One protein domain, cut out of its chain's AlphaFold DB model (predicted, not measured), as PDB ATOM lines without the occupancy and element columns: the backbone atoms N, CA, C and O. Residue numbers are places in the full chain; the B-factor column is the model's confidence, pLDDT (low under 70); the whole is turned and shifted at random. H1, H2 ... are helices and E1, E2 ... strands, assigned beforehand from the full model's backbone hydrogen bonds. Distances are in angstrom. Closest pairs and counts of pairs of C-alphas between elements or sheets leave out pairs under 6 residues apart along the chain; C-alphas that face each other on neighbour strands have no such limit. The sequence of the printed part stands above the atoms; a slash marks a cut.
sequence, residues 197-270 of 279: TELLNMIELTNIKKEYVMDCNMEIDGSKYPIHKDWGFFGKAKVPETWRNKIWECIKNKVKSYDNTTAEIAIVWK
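This is residues 197 to 270 of the 279 residues of an uncharacterized protein of Helicobacter pylori GAM244Ai (UniProt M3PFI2). The long helix H3 is crossed steeply by the shorter H2, with a small two-strand ribbon, E1 and E2, beside them and short H1 at its end. Residues 231 to 236 of a long loop stick out free. The printed part has 74 residues, mostly helix by class, in the order H1, E1, H2, H3, E2; the sheet is antiparallel. It is only just compact, close to loose, with a radius of gyration of the C-alphas of 13.2 A, spanning 41 by 23 by 18 A.

H1 spans residues 197 to 202, from C-alpha 197 at (56.162, -30.546, 38.696). E1 is 203 to 206, H2 210 to 219 with 14.5 A, H3 241 to 258 with 25.5 A. E2 is 266 to 269, ending at (51.381, -21.964, 28.403).

H1 is close to but not clearly touching H2; their closest C-alphas, Leu 200 and Lys 210, are 7.7 A apart. H2 touches residues 247 to 255 of H3, closest at C-alphas Tyr 212 and Ile 251, 5.8 A, with a steep tilt of 59 degrees, opposite ways. N 204 and O 268 of E1 and E2 are 2.8 A apart, within hydrogen-bond range. H1, H2 and H3 have every O i to N i+4 pair within range. E1 and H3 are apart.

The C-alphas farthest apart, Gly 232 and Asn 260, are 41.1 A apart. The printed part has no cut; the link H2 to H3 is long. Mean pLDDT of the printed part is 71.0, with residues 226 to 239 among those under 70.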
ATOM      1  N   THR A 197      55.556 -31.798  38.231       70.12
ATOM      2  CA  THR A 197      56.162 -30.546  38.696       70.12
ATOM      3  C   THR A 197      56.598 -29.666  37.527       70.12
ATOM      4  O   THR A 197      56.261 -28.483  37.488       70.12
ATOM      5  N   GLU A 198      57.308 -30.229  36.548       69.50
ATOM      6  CA  GLU A 198      57.734 -29.493  35.352       69.50
ATOM      7  C   GLU A 198      56.532 -28.989  34.546       69.50
ATOM      8  O   GLU A 198      56.497 -27.816  34.175       69.50
ATOM      9  N   LEU A 199      55.513 -29.831  34.353       74.19
ATOM     10  CA  LEU A 199      54.300 -29.463  33.624       74.19
ATOM     11  C   LEU A 199      53.544 -28.312  34.299       74.19
ATOM     12  O   LEU A 199      53.222 -27.320  33.645       74.19
ATOM     13  N   LEU A 200      53.285 -28.412  35.607       75.00
ATOM     14  CA  LEU A 200      52.568 -27.378  36.360       75.00
ATOM     15  C   LEU A 200      53.345 -26.058  36.421       75.00
ATOM     16  O   LEU A 200      52.741 -24.985  36.457       75.00
ATOM     17  N   ASN A 201      54.677 -26.110  36.377       77.50
ATOM     18  CA  ASN A 201      55.501 -24.908  36.311       77.50
ATOM     19  C   ASN A 201      55.374 -24.180  34.965       77.50
ATOM     20  O   ASN A 201      55.506 -22.954  34.941       77.50
ATOM     21  N   MET A 202      55.058 -24.891  33.876       73.75
ATOM     22  CA  MET A 202      54.956 -24.349  32.514       73.75
ATOM     23  C   MET A 202      53.571 -23.811  32.133       73.75
ATOM     24  O   MET A 202      53.434 -23.204  31.068       73.75
ATOM     25  N   ILE A 203      52.545 -24.013  32.962       77.06
ATOM     26  CA  ILE A 203      51.163 -23.650  32.627       77.06
ATOM     27  C   ILE A 203      50.499 -22.786  33.698       77.06
ATOM     28  O   ILE A 203      50.843 -22.825  34.878       77.06
ATOM     29  N   GLU A 204      49.514 -22.013  33.267       83.38
ATOM     30  CA  GLU A 204      48.547 -21.320  34.108       83.38
ATOM     31  C   GLU A 204      47.162 -21.888  33.814       83.38
ATOM     32  O   GLU A 204      46.806 -22.123  32.657       83.38
ATOM     33  N   LEU A 205      46.404 -22.152  34.876       83.25
ATOM     34  CA  LEU A 205      45.110 -22.820  34.820       83.25
ATOM     35  C   LEU A 205      44.004 -21.837  35.186       83.25
ATOM     36  O   LEU A 205      44.085 -21.162  36.212       83.25
ATOM     37  N   THR A 206      42.941 -21.812  34.392       84.25
ATOM     38  CA  THR A 206      41.718 -21.061  34.684       84.25
ATOM     39  C   THR A 206      40.569 -22.044  34.832       84.25
ATOM     40  O   THR A 206      40.268 -22.767  33.885       84.25
ATOM     41  N   ASN A 207      39.943 -22.079  36.015       79.50
ATOM     42  CA  ASN A 207      38.810 -22.959  36.341       79.50
ATOM     43  C   ASN A 207      39.072 -24.462  36.087       79.50
ATOM     44  O   ASN A 207      38.152 -25.223  35.805       79.50
ATOM     45  N   ILE A 208      40.334 -24.893  36.191       78.31
ATOM     46  CA  ILE A 208      40.772 -26.287  36.030       78.31
ATOM     47  C   ILE A 208      41.508 -26.713  37.299       78.31
ATOM     48  O   ILE A 208      42.452 -26.045  37.728       78.31
ATOM     49  N   LYS A 209      41.109 -27.846  37.884       78.31
ATOM     50  CA  LYS A 209      41.830 -28.464  39.004       78.31
ATOM     51  C   LYS A 209      43.177 -29.008  38.525       78.31
ATOM     52  O   LYS A 209      43.261 -29.634  37.470       78.31
ATOM     53  N   LYS A 210      44.233 -28.806  39.322       69.56
ATOM     54  CA  LYS A 210      45.592 -29.293  39.013       69.56
ATOM     55  C   LYS A 210      45.642 -30.817  38.858       69.56
ATOM     56  O   LYS A 210      46.397 -31.306  38.028       69.56
ATOM     57  N   GLU A 211      44.811 -31.541  39.602       69.12
ATOM     58  CA  GLU A 211      44.665 -33.002  39.525       69.12
ATOM     59  C   GLU A 211      44.342 -33.476  38.104       69.12
ATOM     60  O   GLU A 211      45.038 -34.336  37.583       69.12
ATOM     61  N   TYR A 212      43.415 -32.820  37.398       77.25
ATOM     62  CA  TYR A 212      43.071 -33.202  36.021       77.25
ATOM     63  C   TYR A 212      44.247 -33.079  35.056       77.25
ATOM     64  O   TYR A 212      44.358 -33.850  34.107       77.25
ATOM     65  N   VAL A 213      45.135 -32.115  35.293       73.06
ATOM     66  CA  VAL A 213      46.358 -31.955  34.505       73.06
ATOM     67  C   VAL A 213      47.338 -33.085  34.807       73.06
ATOM     68  O   VAL A 213      47.914 -33.648  33.879       73.06
ATOM     69  N   MET A 214      47.527 -33.409  36.089       72.31
ATOM     70  CA  MET A 214      48.447 -34.457  36.536       72.31
ATOM     71  C   MET A 214      47.998 -35.839  36.053       72.31
ATOM     72  O   MET A 214      48.807 -36.571  35.489       72.31
ATOM     73  N   ASP A 215      46.709 -36.156  36.160       67.31
ATOM     74  CA  ASP A 215      46.146 -37.408  35.649       67.31
ATOM     75  C   ASP A 215      46.361 -37.539  34.144       67.31
ATOM     76  O   ASP A 215      46.876 -38.542  33.658       67.31
ATOM     77  N   CYS A 216      46.026 -36.490  33.387       77.81
ATOM     78  CA  CYS A 216      46.207 -36.489  31.942       77.81
ATOM     79  C   CYS A 216      47.681 -36.611  31.535       77.81
ATOM     80  O   CYS A 216      47.982 -37.205  30.500       77.81
ATOM     81  N   ASN A 217      48.606 -36.086  32.342       79.62
ATOM     82  CA  ASN A 217      50.039 -36.273  32.133       79.62
ATOM     83  C   ASN A 217      50.452 -37.742  32.319       79.62
ATOM     84  O   ASN A 217      51.259 -38.247  31.543       79.62
ATOM     85  N   MET A 218      49.870 -38.436  33.301       68.00
ATOM     86  CA  MET A 218      50.144 -39.850  33.580       68.00
ATOM     87  C   MET A 218      49.427 -40.817  32.625       68.00
ATOM     88  O   MET A 218      49.902 -41.928  32.420       68.00
ATOM     89  N   GLU A 219      48.314 -40.409  32.010       72.88
ATOM     90  CA  GLU A 219      47.570 -41.210  31.023       72.88
ATOM     91  C   GLU A 219      48.166 -41.124  29.605       72.88
ATOM     92  O   GLU A 219      47.955 -42.008  28.765       72.88
ATOM     93  N   ILE A 220      48.909 -40.054  29.303       74.88
ATOM     94  CA  ILE A 220      49.460 -39.805  27.970       74.88
ATOM     95  C   ILE A 220      50.921 -40.243  27.912       74.88
ATOM     96  O   ILE A 220      51.817 -39.602  28.450       74.88
ATOM     97  N   ASP A 221      51.168 -41.300  27.140       76.25
ATOM     98  CA  ASP A 221      52.516 -41.786  26.838       76.25
ATOM     99  C   ASP A 221      53.319 -40.765  26.020       76.25
ATOM    100  O   ASP A 221      53.176 -40.645  24.798       76.25
ATOM    101  N   GLY A 222      54.169 -40.023  26.728       69.81
ATOM    102  CA  GLY A 222      55.065 -38.996  26.218       69.81
ATOM    103  C   GLY A 222      56.157 -39.538  25.302       69.81
ATOM    104  O   GLY A 222      56.634 -38.800  24.445       69.81
ATOM    105  N   SER A 223      56.495 -40.832  25.393       69.56
ATOM    106  CA  SER A 223      57.512 -41.457  24.530       69.56
ATOM    107  C   SER A 223      57.140 -41.450  23.040       69.56
ATOM    108  O   SER A 223      58.007 -41.558  22.175       69.56
ATOM    109  N   LYS A 224      55.851 -41.261  22.729       74.88
ATOM    110  CA  LYS A 224      55.312 -41.173  21.363       74.88
ATOM    111  C   LYS A 224      55.500 -39.807  20.712       74.88
ATOM    112  O   LYS A 224      55.181 -39.643  19.536       74.88
ATOM    113  N   TYR A 225      55.983 -38.825  21.463       72.38
ATOM    114  CA  TYR A 225      56.137 -37.461  20.993       72.38
ATOM    115  C   TYR A 225      57.629 -37.178  20.842       72.38
ATOM    116  O   TYR A 225      58.363 -37.250  21.827       72.38
ATOM    117  N   PRO A 226      58.111 -36.904  19.616       58.72
ATOM    118  CA  PRO A 226      59.530 -36.724  19.376       58.72
ATOM    119  C   PRO A 226      60.044 -35.529  20.175       58.72
ATOM    120  O   PRO A 226      59.650 -34.380  19.960       58.72
ATOM    121  N   ILE A 227      60.947 -35.825  21.102       57.03
ATOM    122  CA  ILE A 227      61.770 -34.836  21.778       57.03
ATOM    123  C   ILE A 227      62.870 -34.446  20.784       57.03
ATOM    124  O   ILE A 227      63.769 -35.237  20.497       57.03
ATOM    125  N   HIS A 228      62.775 -33.255  20.188       50.53
ATOM    126  CA  HIS A 228      63.862 -32.742  19.352       50.53
ATOM    127  C   HIS A 228      65.120 -32.574  20.219       50.53
ATOM    128  O   HIS A 228      65.040 -32.046  21.326       50.53
ATOM    129  N   LYS A 229      66.274 -33.030  19.706       41.59
ATOM    130  CA  LYS A 229      67.587 -33.090  20.389       41.59
ATOM    131  C   LYS A 229      68.112 -31.752  20.934       41.59
ATOM    132  O   LYS A 229      69.118 -31.746  21.631       41.59
ATOM    133  N   ASP A 230      67.406 -30.656  20.693       45.38
ATOM    134  CA  ASP A 230      67.705 -29.323  21.215       45.38
ATOM    135  C   ASP A 230      67.195 -29.121  22.660       45.38
ATOM    136  O   ASP A 230      67.152 -28.002  23.161       45.38
ATOM    137  N   TRP A 231      66.825 -30.201  23.360       48.31
ATOM    138  CA  TRP A 231      66.506 -30.254  24.799       48.31
ATOM    139  C   TRP A 231      67.747 -30.092  25.703       48.31
ATOM    140  O   TRP A 231      67.836 -30.659  26.792       48.31
ATOM    141  N   GLY A 232      68.731 -29.321  25.244       36.41
ATOM    142  CA  GLY A 232      69.832 -28.870  26.076       36.41
ATOM    143  C   GLY A 232      69.342 -27.818  27.063       36.41
ATOM    144  O   GLY A 232      68.500 -26.980  26.735       36.41
ATOM    145  N   PHE A 233      69.891 -27.872  28.274       41.09
ATOM    146  CA  PHE A 233      70.041 -26.732  29.177       41.09
ATOM    147  C   PHE A 233      70.057 -25.406  28.386       41.09
ATOM    148  O   PHE A 233      70.860 -25.266  27.469       41.09
ATOM    149  N   PHE A 234      69.196 -24.455  28.766       34.75
ATOM    150  CA  PHE A 234      68.978 -23.129  28.156       34.75
ATOM    151  C   PHE A 234      67.939 -23.036  27.017       34.75
ATOM    152  O   PHE A 234      68.233 -23.105  25.832       34.75
ATOM    153  N   GLY A 235      66.701 -22.718  27.419       45.75
ATOM    154  CA  GLY A 235      65.856 -21.712  26.765       45.75
ATOM    155  C   GLY A 235      65.590 -21.856  25.264       45.75
ATOM    156  O   GLY A 235      66.247 -21.183  24.480       45.75
ATOM    157  N   LYS A 236      64.540 -22.621  24.906       44.25
ATOM    158  CA  LYS A 236      63.617 -22.453  23.740       44.25
ATOM    159  C   LYS A 236      62.908 -23.752  23.309       44.25
ATOM    160  O   LYS A 236      62.269 -23.767  22.260       44.25
ATOM    161  N   ALA A 237      62.942 -24.828  24.097       51.47
ATOM    162  CA  ALA A 237      62.194 -26.041  23.763       51.47
ATOM    163  C   ALA A 237      60.671 -25.773  23.752       51.47
ATOM    164  O   ALA A 237      60.061 -25.482  24.781       51.47
ATOM    165  N   LYS A 238      60.049 -25.837  22.567       61.06
ATOM    166  CA  LYS A 238      58.595 -25.711  22.384       61.06
ATOM    167  C   LYS A 238      57.982 -27.093  22.615       61.06
ATOM    168  O   LYS A 238      58.221 -27.999  21.820       61.06
ATOM    169  N   VAL A 239      57.213 -27.259  23.693       69.12
ATOM    170  CA  VAL A 239      56.474 -28.506  23.970       69.12
ATOM    171  C   VAL A 239      55.685 -28.910  22.711       69.12
ATOM    172  O   VAL A 239      54.988 -28.043  22.158       69.12
ATOM    173  N   PRO A 240      55.777 -30.174  22.239       74.06
ATOM    174  CA  PRO A 240      55.133 -30.600  21.003       74.06
ATOM    175  C   PRO A 240      53.655 -30.220  20.997       74.06
ATOM    176  O   PRO A 240      52.908 -30.546  21.917       74.06
ATOM    177  N   GLU A 241      53.222 -29.497  19.968       77.31
ATOM    178  CA  GLU A 241      51.840 -29.020  19.868       77.31
ATOM    179  C   GLU A 241      50.838 -30.177  19.848       77.31
ATOM    180  O   GLU A 241      49.795 -30.106  20.489       77.31
ATOM    181  N   THR A 242      51.215 -31.289  19.222       79.31
ATOM    182  CA  THR A 242      50.452 -32.540  19.231       79.31
ATOM    183  C   THR A 242      50.262 -33.099  20.640       79.31
ATOM    184  O   THR A 242      49.163 -33.540  20.973       79.31
ATOM    185  N   TRP A 243      51.288 -33.032  21.492       83.50
ATOM    186  CA  TRP A 243      51.191 -33.454  22.890       83.50
ATOM    187  C   TRP A 243      50.331 -32.492  23.712       83.50
ATOM    188  O   TRP A 243      49.429 -32.930  24.422       83.50
ATOM    189  N   ARG A 244      50.538 -31.176  23.554       83.75
ATOM    190  CA  ARG A 244      49.734 -30.144  24.237       83.75
ATOM    191  C   ARG A 244      48.251 -30.272  23.912       83.75
ATOM    192  O   ARG A 244      47.424 -30.204  24.816       83.75
ATOM    193  N   ASN A 245      47.924 -30.515  22.646       84.69
ATOM    194  CA  ASN A 245      46.550 -30.747  22.214       84.69
ATOM    195  C   ASN A 245      45.986 -32.021  22.848       84.69
ATOM    196  O   ASN A 245      44.843 -32.019  23.291       84.69
ATOM    197  N   LYS A 246      46.781 -33.092  22.964       86.31
ATOM    198  CA  LYS A 246      46.327 -34.336  23.594       86.31
ATOM    199  C   LYS A 246      46.046 -34.166  25.089       86.31
ATOM    200  O   LYS A 246      45.003 -34.623  25.555       86.31
ATOM    201  N   ILE A 247      46.933 -33.476  25.804       84.81
ATOM    202  CA  ILE A 247      46.745 -33.097  27.211       84.81
ATOM    203  C   ILE A 247      45.488 -32.240  27.356       84.81
ATOM    204  O   ILE A 247      44.647 -32.519  28.206       84.81
ATOM    205  N   TRP A 248      45.306 -31.251  26.479       88.62
ATOM    206  CA  TRP A 248      44.137 -30.379  26.519       88.62
ATOM    207  C   TRP A 248      42.821 -31.119  26.268       88.62
ATOM    208  O   TRP A 248      41.852 -30.906  26.994       88.62
ATOM    209  N   GLU A 249      42.771 -32.017  25.282       88.06
ATOM    210  CA  GLU A 249      41.588 -32.851  25.044       88.06
ATOM    211  C   GLU A 249      41.267 -33.740  26.248       88.06
ATOM    212  O   GLU A 249      40.106 -33.841  26.642       88.06
ATOM    213  N   CYS A 250      42.287 -34.343  26.868       86.81
ATOM    214  CA  CYS A 250      42.101 -35.136  28.078       86.81
ATOM    215  C   CYS A 250      41.496 -34.292  29.215       86.81
ATOM    216  O   CYS A 250      40.481 -34.677  29.798       86.81
ATOM    217  N   ILE A 251      42.035 -33.095  29.457       83.44
ATOM    218  CA  ILE A 251      41.562 -32.200  30.521       83.44
ATOM    219  C   ILE A 251      40.135 -31.726  30.252       83.44
ATOM    220  O   ILE A 251      39.299 -31.779  31.151       83.44
ATOM    221  N   LYS A 252      39.811 -31.320  29.016       84.19
ATOM    222  CA  LYS A 252      38.438 -30.941  28.640       84.19
ATOM    223  C   LYS A 252      37.450 -32.072  28.899       84.19
ATOM    224  O   LYS A 252      36.346 -31.812  29.371       84.19
ATOM    225  N   ASN A 253      37.832 -33.309  28.583       82.31
ATOM    226  CA  ASN A 253      36.982 -34.468  28.822       82.31
ATOM    227  C   ASN A 253      36.766 -34.693  30.321       82.31
ATOM    228  O   ASN A 253      35.618 -34.879  30.717       82.31
ATOM    229  N   LYS A 254      37.819 -34.581  31.144       78.31
ATOM    230  CA  LYS A 254      37.715 -34.696  32.606       78.31
ATOM    231  C   LYS A 254      36.864 -33.577  33.220       78.31
ATOM    232  O   LYS A 254      35.943 -33.855  33.979       78.31
ATOM    233  N   VAL A 255      37.074 -32.316  32.842       74.50
ATOM    234  CA  VAL A 255      36.250 -31.202  33.350       74.50
ATOM    235  C   VAL A 255      34.773 -31.400  32.994       74.50
ATOM    236  O   VAL A 255      33.902 -31.235  33.849       74.50
ATOM    237  N   LYS A 256      34.479 -31.807  31.751       73.62
ATOM    238  CA  LYS A 256      33.105 -32.105  31.321       73.62
ATOM    239  C   LYS A 256      32.495 -33.279  32.081       73.62
ATOM    240  O   LYS A 256      31.310 -33.229  32.389       73.62
ATOM    241  N   SER A 257      33.267 -34.329  32.356       65.56
ATOM    242  CA  SER A 257      32.752 -35.522  33.029       65.56
ATOM    243  C   SER A 257      32.547 -35.334  34.530       65.56
ATOM    244  O   SER A 257      31.634 -35.948  35.073       65.56
ATOM    245  N   TYR A 258      33.378 -34.524  35.194       57.00
ATOM    246  CA  TYR A 258      33.405 -34.445  36.659       57.00
ATOM    247  C   TYR A 258      32.751 -33.191  37.240       57.00
ATOM    248  O   TYR A 258      32.073 -33.297  38.258       57.00
ATOM    249  N   ASP A 259      32.912 -32.027  36.607       62.22
ATOM    250  CA  ASP A 259      32.510 -30.753  37.220       62.22
ATOM    251  C   ASP A 259      31.263 -30.125  36.567       62.22
ATOM    252  O   ASP A 259      30.706 -29.180  37.118       62.22
ATOM    253  N   ASN A 260      30.811 -30.643  35.411       60.09
ATOM    254  CA  ASN A 260      29.634 -30.185  34.648       60.09
ATOM    255  C   ASN A 260      29.490 -28.644  34.588       60.09
ATOM    256  O   ASN A 260      28.393 -28.090  34.666       60.09
ATOM    257  N   THR A 261      30.628 -27.951  34.512       60.34
ATOM    258  CA  THR A 261      30.720 -26.496  34.636       60.34
ATOM    259  C   THR A 261      30.507 -25.816  33.287       60.34
ATOM    260  O   THR A 261      31.004 -26.272  32.257       60.34
ATOM    261  N   THR A 262      29.770 -24.705  33.293       61.25
ATOM    262  CA  THR A 262      29.605 -23.806  32.139       61.25
ATOM    263  C   THR A 262      30.642 -22.683  32.120       61.25
ATOM    264  O   THR A 262      30.646 -21.874  31.192       61.25
ATOM    265  N   ALA A 263      31.513 -22.617  33.133       74.12
ATOM    266  CA  ALA A 263      32.570 -21.620  33.210       74.12
ATOM    267  C   ALA A 263      33.622 -21.848  32.119       74.12
ATOM    268  O   ALA A 263      33.968 -22.983  31.783       74.12
ATOM    269  N   GLU A 264      34.160 -20.752  31.587       79.81
ATOM    270  CA  GLU A 264      35.261 -20.812  30.635       79.81
ATOM    271  C   GLU A 264      36.496 -21.434  31.306       79.81
ATOM    272  O   GLU A 264      36.930 -20.991  32.377       79.81
ATOM    273  N   ILE A 265      37.035 -22.485  30.684       84.06
ATOM    274  CA  ILE A 265      38.262 -23.162  31.109       84.06
ATOM    275  C   ILE A 265      39.396 -22.841  30.147       84.06
ATOM    276  O   ILE A 265      39.210 -22.857  28.929       84.06
ATOM    277  N   ALA A 266      40.589 -22.602  30.684       82.88
ATOM    278  CA  ALA A 266      41.755 -22.290  29.867       82.88
ATOM    279  C   ALA A 266      43.048 -22.844  30.467       82.88
ATOM    280  O   ALA A 266      43.234 -22.860  31.686       82.88
ATOM    281  N   ILE A 267      43.956 -23.255  29.579       82.38
ATOM    282  CA  ILE A 267      45.361 -23.519  29.894       82.38
ATOM    283  C   ILE A 267      46.199 -22.544  29.088       82.38
ATOM    284  O   ILE A 267      46.229 -22.606  27.856       82.38
ATOM    285  N   VAL A 268      46.907 -21.666  29.786       81.75
ATOM    286  CA  VAL A 268      47.860 -20.748  29.171       81.75
ATOM    287  C   VAL A 268      49.257 -21.296  29.402       81.75
ATOM    288  O   VAL A 268      49.698 -21.472  30.533       81.75
ATOM    289  N   TRP A 269      49.972 -21.586  28.319       78.56
ATOM    290  CA  TRP A 269      51.381 -21.964  28.403       78.56
ATOM    291  C   TRP A 269      52.194 -20.710  28.690       78.56
ATOM    292  O   TRP A 269      52.185 -19.773  27.883       78.56
ATOM    293  N   LYS A 270      52.898 -20.690  29.823       75.12
ATOM    294  CA  LYS A 270      53.761 -19.569  30.185       75.12
ATOM    295  C   LYS A 270      54.787 -19.381  29.074       75.12
ATOM    296  O   LYS A 270      55.489 -20.314  28.682       75.12
TER     297      LYS A 270